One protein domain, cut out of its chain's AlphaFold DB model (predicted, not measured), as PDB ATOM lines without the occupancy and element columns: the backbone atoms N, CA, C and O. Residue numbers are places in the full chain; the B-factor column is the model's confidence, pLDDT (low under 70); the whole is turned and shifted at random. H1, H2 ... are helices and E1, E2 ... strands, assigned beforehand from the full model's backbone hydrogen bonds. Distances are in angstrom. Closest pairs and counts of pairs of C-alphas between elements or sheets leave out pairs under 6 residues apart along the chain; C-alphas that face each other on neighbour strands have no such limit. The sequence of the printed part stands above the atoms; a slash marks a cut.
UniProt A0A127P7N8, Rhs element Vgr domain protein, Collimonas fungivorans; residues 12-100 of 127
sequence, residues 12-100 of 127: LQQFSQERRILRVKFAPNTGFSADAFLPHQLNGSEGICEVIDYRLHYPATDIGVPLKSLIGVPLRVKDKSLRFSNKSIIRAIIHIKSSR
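Overview. This is residues 12 to 100 of the 127 residues of the protein "Rhs element Vgr domain protein" of Collimonas fungivorans (UniProt A0A127P7N8). Little regular structure is present: two separate pairs of antiparallel strands, E1 with E4 near the middle and the hairpin of E2 and E3 farther out, sit among loops, with one short helix, H1, far from the middle. The printed part has 89 residues; one named helix and four strands, in the order E1, E2, E3, H1, E4, hold 24, mostly strand. It is compact, radius of gyration of the C-alphas 13.3 A, spanning 39 by 29 by 28 A.

Arrangement. E1, residues 22 to 26, is antiparallel to E4, residues 75 to 79, at 161 degrees; N 23 and O 78 are 2.8 A apart. E2, residues 41 to 45, and E3, residues 53 to 57, form a hairpin at 169 degrees; N 55 and O 43 are 2.7 A apart. The closest C-alphas of E1 and E2, Leu 22 and Gln 41, are 7.5 A apart. E3 is apart from E1 and E4. H1, residues 67 to 70, is apart from E1 and E2, and too short for an O i to N i+4 pair.

Along the chain. E1 begins at C-alpha 22 (29.409, 43.894, -46.752); E1 and E2 each measure 13.7 A, E3 and E4 13.3 A, H1 5.5 A. E4 ends at C-alpha 79 (29.528, 47.525, -49.632).

Size, cuts and confidence. The C-alphas farthest apart, Leu 12 and Cys 49, are 42.9 A apart. The printed part has no cut; E1 to E2 is a long link. Residues 12 to 14, 63 and 82 to 100 have pLDDT under 70.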
ATOM      1  N   LEU A  12      38.524  35.482 -33.231       68.44
ATOM      2  CA  LEU A  12      37.404  36.403 -33.036       68.44
ATOM      3  C   LEU A  12      37.475  37.621 -33.968       68.44
ATOM      4  O   LEU A  12      36.435  38.111 -34.407       68.44
ATOM      5  N   GLN A  13      38.675  38.068 -34.362       69.00
ATOM      6  CA  GLN A  13      38.815  39.123 -35.371       69.00
ATOM      7  C   GLN A  13      38.291  38.709 -36.752       69.00
ATOM      8  O   GLN A  13      37.890  39.582 -37.528       69.00
ATOM      9  N   GLN A  14      38.244  37.411 -37.075       69.81
ATOM     10  CA  GLN A  14      37.617  36.933 -38.317       69.81
ATOM     11  C   GLN A  14      36.104  37.207 -38.339       69.81
ATOM     12  O   GLN A  14      35.511  37.370 -39.410       69.81
ATOM     13  N   PHE A  15      35.484  37.333 -37.165       72.50
ATOM     14  CA  PHE A  15      34.085  37.719 -37.009       72.50
ATOM     15  C   PHE A  15      33.888  39.236 -36.905       72.50
ATOM     16  O   PHE A  15      32.773  39.686 -36.692       72.50
ATOM     17  N   SER A  16      34.921  40.052 -37.125       78.00
ATOM     18  CA  SER A  16      34.736  41.502 -37.204       78.00
ATOM     19  C   SER A  16      34.131  41.917 -38.545       78.00
ATOM     20  O   SER A  16      34.532  41.442 -39.616       78.00
ATOM     21  N   GLN A  17      33.226  42.897 -38.512       81.62
ATOM     22  CA  GLN A  17      32.763  43.543 -39.739       81.62
ATOM     23  C   GLN A  17      33.879  44.283 -40.498       81.62
ATOM     24  O   GLN A  17      33.766  44.507 -41.708       81.62
ATOM     25  N   GLU A  18      34.988  44.649 -39.842       80.62
ATOM     26  CA  GLU A  18      36.067  45.408 -40.481       80.62
ATOM     27  C   GLU A  18      36.761  44.627 -41.615       80.62
ATOM     28  O   GLU A  18      37.220  45.203 -42.609       80.62
ATOM     29  N   ARG A  19      36.754  43.298 -41.557       79.50
ATOM     30  CA  ARG A  19      37.355  42.462 -42.604       79.50
ATOM     31  C   ARG A  19      36.379  42.098 -43.729       79.50
ATOM     32  O   ARG A  19      36.769  41.424 -44.673       79.50
ATOM     33  N   ARG A  20      35.131  42.578 -43.677       79.00
ATOM     34  CA  ARG A  20      34.078  42.212 -44.635       79.00
ATOM     35  C   ARG A  20      33.869  43.239 -45.737       79.00
ATOM     36  O   ARG A  20      34.076  44.444 -45.545       79.00
ATOM     37  N   ILE A  21      33.436  42.717 -46.885       83.44
ATOM     38  CA  ILE A  21      32.994  43.489 -48.051       83.44
ATOM     39  C   ILE A  21      31.665  44.174 -47.725       83.44
ATOM     40  O   ILE A  21      31.560  45.391 -47.848       83.44
ATOM     41  N   LEU A  22      30.698  43.402 -47.220       84.62
ATOM     42  CA  LEU A  22      29.409  43.894 -46.752       84.62
ATOM     43  C   LEU A  22      29.472  44.204 -45.253       84.62
ATOM     44  O   LEU A  22      29.980  43.405 -44.467       84.62
ATOM     45  N   ARG A  23      28.956  45.362 -44.851       86.56
ATOM     46  CA  ARG A  23      28.955  45.837 -43.461       86.56
ATOM     47  C   ARG A  23      27.619  46.458 -43.107       86.56
ATOM     48  O   ARG A  23      26.999  47.094 -43.957       86.56
ATOM     49  N   VAL A  24      27.216  46.343 -41.847       84.06
ATOM     50  CA  VAL A  24      26.000  46.971 -41.333       84.06
ATOM     51  C   VAL A  24      26.258  47.764 -40.069       84.06
ATOM     52  O   VAL A  24      26.907  47.305 -39.136       84.06
ATOM     53  N   LYS A  25      25.699  48.968 -40.025       84.25
ATOM     54  CA  LYS A  25      25.736  49.825 -38.848       84.25
ATOM     55  C   LYS A  25      24.322  50.249 -38.492       84.25
ATOM     56  O   LYS A  25      23.659  50.906 -39.292       84.25
ATOM     57  N   PHE A  26      23.878  49.894 -37.295       82.06
ATOM     58  CA  PHE A  26      22.609  50.371 -36.758       82.06
ATOM     59  C   PHE A  26      22.709  51.843 -36.360       82.06
ATOM     60  O   PHE A  26      23.803  52.375 -36.132       82.06
ATOM     61  N   ALA A  27      21.562  52.514 -36.292       79.31
ATOM     62  CA  ALA A  27      21.487  53.854 -35.730       79.31
ATOM     63  C   ALA A  27      22.053  53.887 -34.290       79.31
ATOM     64  O   ALA A  27      21.974  52.882 -33.570       79.31
ATOM     65  N   PRO A  28      22.635  55.021 -33.855       76.69
ATOM     66  CA  PRO A  28      23.052  55.182 -32.464       76.69
ATOM     67  C   PRO A  28      21.851  54.981 -31.521       76.69
ATOM     68  O   PRO A  28      20.719  55.275 -31.893       76.69
ATOM     69  N   ASN A  29      22.106  54.481 -30.308       78.00
ATOM     70  CA  ASN A  29      21.105  54.221 -29.254       78.00
ATOM     71  C   ASN A  29      20.135  53.053 -29.503       78.00
ATOM     72  O   ASN A  29      19.154  52.902 -28.784       78.00
ATOM     73  N   THR A  30      20.410  52.192 -30.481       76.12
ATOM     74  CA  THR A  30      19.584  50.999 -30.749       76.12
ATOM     75  C   THR A  30      19.889  49.816 -29.823       76.12
ATOM     76  O   THR A  30      19.148  48.841 -29.816       76.12
ATOM     77  N   GLY A  31      20.970  49.889 -29.037       79.06
ATOM     78  CA  GLY A  31      21.380  48.828 -28.107       79.06
ATOM     79  C   GLY A  31      22.054  47.622 -28.769       79.06
ATOM     80  O   GLY A  31      22.441  46.689 -28.074       79.06
ATOM     81  N   PHE A  32      22.234  47.639 -30.092       79.44
ATOM     82  CA  PHE A  32      22.881  46.559 -30.831       79.44
ATOM     83  C   PHE A  32      24.365  46.831 -31.068       79.44
ATOM     84  O   PHE A  32      24.747  47.904 -31.543       79.44
ATOM     85  N   SER A  33      25.200  45.825 -30.802       79.12
ATOM     86  CA  SER A  33      26.603  45.852 -31.216       79.12
ATOM     87  C   SER A  33      26.714  45.697 -32.734       79.12
ATOM     88  O   SER A  33      25.973  44.925 -33.345       79.12
ATOM     89  N   ALA A  34      27.659  46.405 -33.356       72.75
ATOM     90  CA  ALA A  34      27.920  46.263 -34.788       72.75
ATOM     91  C   ALA A  34      28.369  44.831 -35.123       72.75
ATOM     92  O   ALA A  34      27.853  44.222 -36.053       72.75
ATOM     93  N   ASP A  35      29.246  44.241 -34.313       77.75
ATOM     94  CA  ASP A  35      29.774  42.892 -34.550       77.75
ATOM     95  C   ASP A  35      28.803  41.765 -34.141       77.75
ATOM     96  O   ASP A  35      29.096  40.585 -34.342       77.75
ATOM     97  N   ALA A  36      27.614  42.101 -33.617       78.56
ATOM     98  CA  ALA A  36      26.558  41.117 -33.356       78.56
ATOM     99  C   ALA A  36      25.980  40.526 -34.654       78.56
ATOM    100  O   ALA A  36      25.425  39.426 -34.657       78.56
ATOM    101  N   PHE A  37      26.106  41.259 -35.763       83.25
ATOM    102  CA  PHE A  37      25.526  40.898 -37.047       83.25
ATOM    103  C   PHE A  37      26.600  40.803 -38.111       83.25
ATOM    104  O   PHE A  37      27.403  41.713 -38.313       83.25
ATOM    105  N   LEU A  38      26.573  39.686 -38.820       86.12
ATOM    106  CA  LEU A  38      27.615  39.278 -39.736       86.12
ATOM    107  C   LEU A  38      27.041  39.177 -41.146       86.12
ATOM    108  O   LEU A  38      26.813  38.072 -41.631       86.12
ATOM    109  N   PRO A  39      26.819  40.308 -41.836       85.44
ATOM    110  CA  PRO A  39      26.194  40.317 -43.152       85.44
ATOM    111  C   PRO A  39      27.004  39.495 -44.158       85.44
ATOM    112  O   PRO A  39      28.238  39.559 -44.182       85.44
ATOM    113  N   HIS A  40      26.289  38.699 -44.952       83.69
ATOM    114  CA  HIS A  40      26.863  37.798 -45.953       83.69
ATOM    115  C   HIS A  40      26.334  38.090 -47.359       83.69
ATOM    116  O   HIS A  40      27.106  38.059 -48.310       83.69
ATOM    117  N   GLN A  41      25.047  38.422 -47.487       83.00
ATOM    118  CA  GLN A  41      24.418  38.648 -48.785       83.00
ATOM    119  C   GLN A  41      23.362  39.748 -48.690       83.00
ATOM    120  O   GLN A  41      22.578  39.779 -47.742       83.00
ATOM    121  N   LEU A  42      23.337  40.631 -49.685       83.81
ATOM    122  CA  LEU A  42      22.294  41.630 -49.889       83.81
ATOM    123  C   LEU A  42      21.691  41.395 -51.273       83.81
ATOM    124  O   LEU A  42      22.390  41.524 -52.272       83.81
ATOM    125  N   ASN A  43      20.407  41.061 -51.316       83.19
ATOM    126  CA  ASN A  43      19.637  40.973 -52.551       83.19
ATOM    127  C   ASN A  43      18.626  42.110 -52.555       83.19
ATOM    128  O   ASN A  43      18.068  42.422 -51.507       83.19
ATOM    129  N   GLY A  44      18.344  42.708 -53.701       82.19
ATOM    130  CA  GLY A  44      17.273  43.685 -53.779       82.19
ATOM    131  C   GLY A  44      16.787  43.921 -55.190       82.19
ATOM    132  O   GLY A  44      17.448  43.537 -56.155       82.19
ATOM    133  N   SER A  45      15.619  44.539 -55.275       80.25
ATOM    134  CA  SER A  45      15.023  45.014 -56.513       80.25
ATOM    135  C   SER A  45      14.720  46.498 -56.384       80.25
ATOM    136  O   SER A  45      14.120  46.940 -55.401       80.25
ATOM    137  N   GLU A  46      15.115  47.252 -57.401       81.81
ATOM    138  CA  GLU A  46      14.794  48.666 -57.549       81.81
ATOM    139  C   GLU A  46      14.099  48.860 -58.896       81.81
ATOM    140  O   GLU A  46      14.592  48.395 -59.924       81.81
ATOM    141  N   GLY A  47      12.964  49.556 -58.882       78.44
ATOM    142  CA  GLY A  47      12.228  49.959 -60.075       78.44
ATOM    143  C   GLY A  47      11.920  51.454 -60.038       78.44
ATOM    144  O   GLY A  47      11.923  52.087 -58.978       78.44
ATOM    145  N   ILE A  48      11.669  52.051 -61.202       83.62
ATOM    146  CA  ILE A  48      11.298  53.468 -61.294       83.62
ATOM    147  C   ILE A  48       9.882  53.624 -60.735       83.62
ATOM    148  O   ILE A  48       8.952  53.013 -61.247       83.62
ATOM    149  N   CYS A  49       9.723  54.456 -59.702       82.19
ATOM    150  CA  CYS A  49       8.458  54.628 -58.976       82.19
ATOM    151  C   CYS A  49       7.921  53.339 -58.320       82.19
ATOM    152  O   CYS A  49       6.744  53.277 -57.968       82.19
ATOM    153  N   GLU A  50       8.776  52.336 -58.115       79.44
ATOM    154  CA  GLU A  50       8.430  51.104 -57.408       79.44
ATOM    155  C   GLU A  50       8.997  51.103 -55.988       79.44
ATOM    156  O   GLU A  50       9.869  51.899 -55.621       79.44
ATOM    157  N   VAL A  51       8.488  50.191 -55.162       78.31
ATOM    158  CA  VAL A  51       9.015  49.991 -53.815       78.31
ATOM    159  C   VAL A  51      10.403  49.372 -53.916       78.31
ATOM    160  O   VAL A  51      10.597  48.329 -54.534       78.31
ATOM    161  N   ILE A  52      11.361  50.006 -53.252       80.44
ATOM    162  CA  ILE A  52      12.700  49.462 -53.067       80.44
ATOM    163  C   ILE A  52      12.613  48.327 -52.032       80.44
ATOM    164  O   ILE A  52      12.402  48.593 -50.846       80.44
ATOM    165  N   ASP A  53      12.777  47.075 -52.471       82.12
ATOM    166  CA  ASP A  53      12.830  45.891 -51.596       82.12
ATOM    167  C   ASP A  53      14.272  45.384 -51.517       82.12
ATOM    168  O   ASP A  53      14.854  44.972 -52.519       82.12
ATOM    169  N   TYR A  54      14.843  45.402 -50.313       81.44
ATOM    170  CA  TYR A  54      16.167  44.863 -50.023       81.44
ATOM    171  C   TYR A  54      16.083  43.816 -48.916       81.44
ATOM    172  O   TYR A  54      15.585  44.065 -47.818       81.44
ATOM    173  N   ARG A  55      16.677  42.655 -49.179       82.00
ATOM    174  CA  ARG A  55      16.778  41.515 -48.272       82.00
ATOM    175  C   ARG A  55      18.230  41.276 -47.914       82.00
ATOM    176  O   ARG A  55      19.044  40.874 -48.747       82.00
ATOM    177  N   LEU A  56      18.544  41.520 -46.648       82.69
ATOM    178  CA  LEU A  56      19.859  41.271 -46.081       82.69
ATOM    179  C   LEU A  56      19.863  39.935 -45.334       82.69
ATOM    180  O   LEU A  56      19.122  39.755 -44.369       82.69
ATOM    181  N   HIS A  57      20.756  39.038 -45.736       83.38
ATOM    182  CA  HIS A  57      21.043  37.798 -45.029       83.38
ATOM    183  C   HIS A  57      22.295  37.970 -44.165       83.38
ATOM    184  O   HIS A  57      23.372  38.341 -44.650       83.38
ATOM    185  N   TYR A  58      22.153  37.676 -42.875       81.75
ATOM    186  CA  TYR A  58      23.232  37.736 -41.899       81.75
ATOM    187  C   TYR A  58      23.088  36.604 -40.869       81.75
ATOM    188  O   TYR A  58      21.990  36.368 -40.364       81.75
ATOM    189  N   PRO A  59      24.175  35.906 -40.516       80.44
ATOM    190  CA  PRO A  59      24.280  35.243 -39.225       80.44
ATOM    191  C   PRO A  59      24.356  36.267 -38.083       80.44
ATOM    192  O   PRO A  59      24.997  37.313 -38.213       80.44
ATOM    193  N   ALA A  60      23.702  35.961 -36.966       80.19
ATOM    194  CA  ALA A  60      23.897  36.665 -35.702       80.19
ATOM    195  C   ALA A  60      24.887  35.871 -34.841       80.19
ATOM    196  O   ALA A  60      24.805  34.644 -34.788       80.19
ATOM    197  N   THR A  61      25.829  36.556 -34.196       76.62
ATOM    198  CA  THR A  61      26.786  35.930 -33.263       76.62
ATOM    199  C   THR A  61      26.205  35.758 -31.867       76.62
ATOM    200  O   THR A  61      26.674  34.911 -31.112       76.62
ATOM    201  N   ASP A  62      25.162  36.521 -31.542       73.62
ATOM    202  CA  ASP A  62      24.447  36.456 -30.277       73.62
ATOM    203  C   ASP A  62      23.039  35.868 -30.478       73.62
ATOM    204  O   ASP A  62      22.220  36.381 -31.244       73.62
ATOM    205  N   ILE A  63      22.763  34.766 -29.778       69.62
ATOM    206  CA  ILE A  63      21.474  34.056 -29.800       69.62
ATOM    207  C   ILE A  63      20.416  34.822 -28.981       69.62
ATOM    208  O   ILE A  63      19.218  34.629 -29.185       69.62
ATOM    209  N   GLY A  64      20.842  35.712 -28.077       75.06
ATOM    210  CA  GLY A  64      19.983  36.525 -27.215       75.06
ATOM    211  C   GLY A  64      19.379  37.758 -27.888       75.06
ATOM    212  O   GLY A  64      18.579  38.453 -27.262       75.06
ATOM    213  N   VAL A  65      19.718  38.034 -29.152       74.06
ATOM    214  CA  VAL A  65      19.207  39.199 -29.885       74.06
ATOM    215  C   VAL A  65      17.674  39.142 -29.974       74.06
ATOM    216  O   VAL A  65      17.122  38.251 -30.634       74.06
ATOM    217  N   PRO A  66      16.944  40.108 -29.381       77.00
ATOM    218  CA  PRO A  66      15.494  40.123 -29.461       77.00
ATOM    219  C   PRO A  66      15.068  40.515 -30.878       77.00
ATOM    220  O   PRO A  66      15.127  41.674 -31.269       77.00
ATOM    221  N   LEU A  67      14.579  39.562 -31.673       78.44
ATOM    222  CA  LEU A  67      14.206  39.841 -33.070       78.44
ATOM    223  C   LEU A  67      13.127  40.929 -33.188       78.44
ATOM    224  O   LEU A  67      13.116  41.707 -34.136       78.44
ATOM    225  N   LYS A  68      12.240  41.033 -32.193       79.81
ATOM    226  CA  LYS A  68      11.212  42.081 -32.161       79.81
ATOM    227  C   LYS A  68      11.803  43.489 -32.064       79.81
ATOM    228  O   LYS A  68      11.222  44.399 -32.642       79.81
ATOM    229  N   SER A  69      12.934  43.678 -31.380       79.50
ATOM    230  CA  SER A  69      13.537  45.008 -31.226       79.50
ATOM    231  C   SER A  69      14.293  45.476 -32.466       79.50
ATOM    232  O   SER A  69      14.681  46.635 -32.517       79.50
ATOM    233  N   LEU A  70      14.476  44.620 -33.474       77.31
ATOM    234  CA  LEU A  70      15.074  44.985 -34.761       77.31
ATOM    235  C   LEU A  70      14.044  45.508 -35.774       77.31
ATOM    236  O   LEU A  70      14.414  46.149 -36.759       77.31
ATOM    237  N   ILE A  71      12.750  45.255 -35.562       81.44
ATOM    238  CA  ILE A  71      11.704  45.673 -36.501       81.44
ATOM    239  C   ILE A  71      11.633  47.202 -36.534       81.44
ATOM    240  O   ILE A  71      11.478  47.858 -35.507       81.44
ATOM    241  N   GLY A  72      11.748  47.773 -37.735       77.50
ATOM    242  CA  GLY A  72      11.700  49.222 -37.952       77.50
ATOM    243  C   GLY A  72      12.958  49.983 -37.518       77.50
ATOM    244  O   GLY A  72      12.982  51.211 -37.636       77.50
ATOM    245  N   VAL A  73      14.004  49.288 -37.056       80.94
ATOM    246  CA  VAL A  73      15.268  49.926 -36.685       80.94
ATOM    247  C   VAL A  73      16.020  50.366 -37.940       80.94
ATOM    248  O   VAL A  73      16.336  49.532 -38.791       80.94
ATOM    249  N   PRO A  74      16.372  51.659 -38.060       77.25
ATOM    250  CA  PRO A  74      17.175  52.125 -39.176       77.25
ATOM    251  C   PRO A  74      18.567  51.489 -39.147       77.25
ATOM    252  O   PRO A  74      19.264  51.517 -38.126       77.25
ATOM    253  N   LEU A  75      18.996  50.980 -40.298       79.44
ATOM    254  CA  LEU A  75      20.325  50.416 -40.479       79.44
ATOM    255  C   LEU A  75      20.973  50.971 -41.745       79.44
ATOM    256  O   LEU A  75      20.322  51.266 -42.740       79.44
ATOM    257  N   ARG A  76      22.291  51.101 -41.711       81.88
ATOM    258  CA  ARG A  76      23.109  51.481 -42.854       81.88
ATOM    259  C   ARG A  76      23.862  50.254 -43.338       81.88
ATOM    260  O   ARG A  76      24.665  49.717 -42.582       81.88
ATOM    261  N   VAL A  77      23.659  49.870 -44.595       80.12
ATOM    262  CA  VAL A  77      24.497  48.871 -45.270       80.12
ATOM    263  C   VAL A  77      25.605  49.587 -46.038       80.12
ATOM    264  O   VAL A  77      25.360  50.614 -46.671       80.12
ATOM    265  N   LYS A  78      26.831  49.073 -45.960       79.75
ATOM    266  CA  LYS A  78      27.961  49.500 -46.788       79.75
ATOM    267  C   LYS A  78      28.516  48.297 -47.531       79.75
ATOM    268  O   LYS A  78      28.730  47.257 -46.916       79.75
ATOM    269  N   ASP A  79      28.804  48.483 -48.808       80.06
ATOM    270  CA  ASP A  79      29.528  47.525 -49.632       80.06
ATOM    271  C   ASP A  79      30.853  48.162 -50.064       80.06
ATOM    272  O   ASP A  79      30.863  49.230 -50.676       80.06
ATOM    273  N   LYS A  80      31.975  47.533 -49.708       74.81
ATOM    274  CA  LYS A  80      33.315  47.977 -50.120       74.81
ATOM    275  C   LYS A  80      33.601  47.759 -51.607       74.81
ATOM    276  O   LYS A  80      34.482  48.427 -52.140       74.81
ATOM    277  N   SER A  81      32.934  46.803 -52.250       70.44
ATOM    278  CA  SER A  81      33.142  46.451 -53.658       70.44
ATOM    279  C   SER A  81      32.591  47.528 -54.597       70.44
ATOM    280  O   SER A  81      33.146  47.796 -55.666       70.44
ATOM    281  N   LEU A  82      31.523  48.212 -54.177       64.00
ATOM    282  CA  LEU A  82      30.902  49.277 -54.953       64.00
ATOM    283  C   LEU A  82      31.755  50.552 -54.883       64.00
ATOM    284  O   LEU A  82      31.632  51.364 -53.967       64.00
ATOM    285  N   ARG A  83      32.601  50.751 -55.905       54.94
ATOM    286  CA  ARG A  83      33.481  51.932 -56.066       54.94
ATOM    287  C   ARG A  83      32.725  53.271 -56.077       54.94
ATOM    288  O   ARG A  83      33.329  54.313 -55.855       54.94
ATOM    289  N   PHE A  84      31.410  53.235 -56.291       49.47
ATOM    290  CA  PHE A  84      30.514  54.388 -56.295       49.47
ATOM    291  C   PHE A  84      29.301  54.148 -55.387       49.47
ATOM    292  O   PHE A  84      28.190  53.967 -55.873       49.47
ATOM    293  N   SER A  85      29.463  54.140 -54.063       48.41
ATOM    294  CA  SER A  85      28.280  54.212 -53.192       48.41
ATOM    295  C   SER A  85      28.555  54.880 -51.847       48.41
ATOM    296  O   SER A  85      28.663  54.247 -50.801       48.41
ATOM    297  N   ASN A  86      28.595  56.214 -51.866       45.12
ATOM    298  CA  ASN A  86      28.411  57.037 -50.663       45.12
ATOM    299  C   ASN A  86      26.920  57.188 -50.276       45.12
ATOM    300  O   ASN A  86      26.587  57.932 -49.352       45.12
ATOM    301  N   LYS A  87      26.001  56.492 -50.960       49.84
ATOM    302  CA  LYS A  87      24.556  56.559 -50.713       49.84
ATOM    303  C   LYS A  87      24.144  55.436 -49.765       49.84
ATOM    304  O   LYS A  87      23.647  54.400 -50.180       49.84
ATOM    305  N   SER A  88      24.393  55.621 -48.472       54.28
ATOM    306  CA  SER A  88      24.150  54.579 -47.463       54.28
ATOM    307  C   SER A  88      23.054  54.979 -46.470       54.28
ATOM    308  O   SER A  88      23.288  55.028 -45.265       54.28
ATOM    309  N   ILE A  89      21.850  55.326 -46.917       45.41
ATOM    310  CA  ILE A  89      20.713  55.472 -45.995       45.41
ATOM    311  C   ILE A  89      19.535  54.722 -46.595       45.41
ATOM    312  O   ILE A  89      18.784  55.269 -47.390       45.41
ATOM    313  N   ILE A  90      19.399  53.458 -46.207       53.03
ATOM    314  CA  ILE A  90      18.192  52.680 -46.461       53.03
ATOM    315  C   ILE A  90      17.472  52.625 -45.121       53.03
ATOM    316  O   ILE A  90      17.946  52.000 -44.175       53.03
ATOM    317  N   ARG A  91      16.333  53.306 -44.999       46.94
ATOM    318  CA  ARG A  91      15.419  53.052 -43.882       46.94
ATOM    319  C   ARG A  91      14.734  51.719 -44.175       46.94
ATOM    320  O   ARG A  91      13.666  51.690 -44.770       46.94
ATOM    321  N   ALA A  92      15.400  50.623 -43.833       54.66
ATOM    322  CA  ALA A  92      14.868  49.287 -44.045       54.66
ATOM    323  C   ALA A  92      13.820  48.972 -42.971       54.66
ATOM    324  O   ALA A  92      14.088  49.093 -41.776       54.66
ATOM    325  N   ILE A  93      12.632  48.538 -43.388       54.50
ATOM    326  CA  ILE A  93      11.738  47.798 -42.497       54.50
ATOM    327  C   ILE A  93      12.290  46.377 -42.454       54.50
ATOM    328  O   ILE A  93      12.196  45.630 -43.425       54.50
ATOM    329  N   ILE A  94      12.944  46.021 -41.348       62.28
ATOM    330  CA  ILE A  94      13.558  44.702 -41.204       62.28
ATOM    331  C   ILE A  94      12.454  43.662 -40.977       62.28
ATOM    332  O   ILE A  94      11.880  43.580 -39.891       62.28
ATOM    333  N   HIS A  95      12.181  42.843 -41.991       58.06
ATOM    334  CA  HIS A  95      11.446  41.593 -41.824       58.06
ATOM    335  C   HIS A  95      12.435  40.485 -41.469       58.06
ATOM    336  O   HIS A  95      13.353  40.190 -42.234       58.06
ATOM    337  N   ILE A  96      12.263  39.873 -40.298       63.66
ATOM    338  CA  ILE A  96      13.187  38.853 -39.800       63.66
ATOM    339  C   ILE A  96      12.563  37.476 -39.929       63.66
ATOM    340  O   ILE A  96      11.480  37.214 -39.408       63.66
ATOM    341  N   LYS A  97      13.306  36.571 -40.565       62.84
ATOM    342  CA  LYS A  97      13.009  35.144 -40.595       62.84
ATOM    343  C   LYS A  97      14.185  34.394 -39.980       62.84
ATOM    344  O   LYS A  97      15.280  34.401 -40.533       62.84
ATOM    345  N   SER A  98      13.963  33.763 -38.830       63.00
ATOM    346  CA  SER A  98      14.943  32.843 -38.250       63.00
ATOM    347  C   SER A  98      14.857  31.509 -38.989       63.00
ATOM    348  O   SER A  98      13.776  30.936 -39.111       63.00
ATOM    349  N   SER A  99      15.987  31.030 -39.500       63.78
ATOM    350  CA  SER A  99      16.121  29.678 -40.035       63.78
ATOM    351  C   SER A  99      17.162  28.955 -39.194       63.78
ATOM    352  O   SER A  99      18.298  29.419 -39.088       63.78
ATOM    353  N   ARG A 100      16.784  27.841 -38.561       56.59
ATOM    354  CA  ARG A 100      17.760  26.941 -37.940       56.59
ATOM    355  C   ARG A 100      18.306  26.048 -39.046       56.59
ATOM    356  O   ARG A 100      17.561  25.257 -39.613       56.59
TER     357      ARG A 100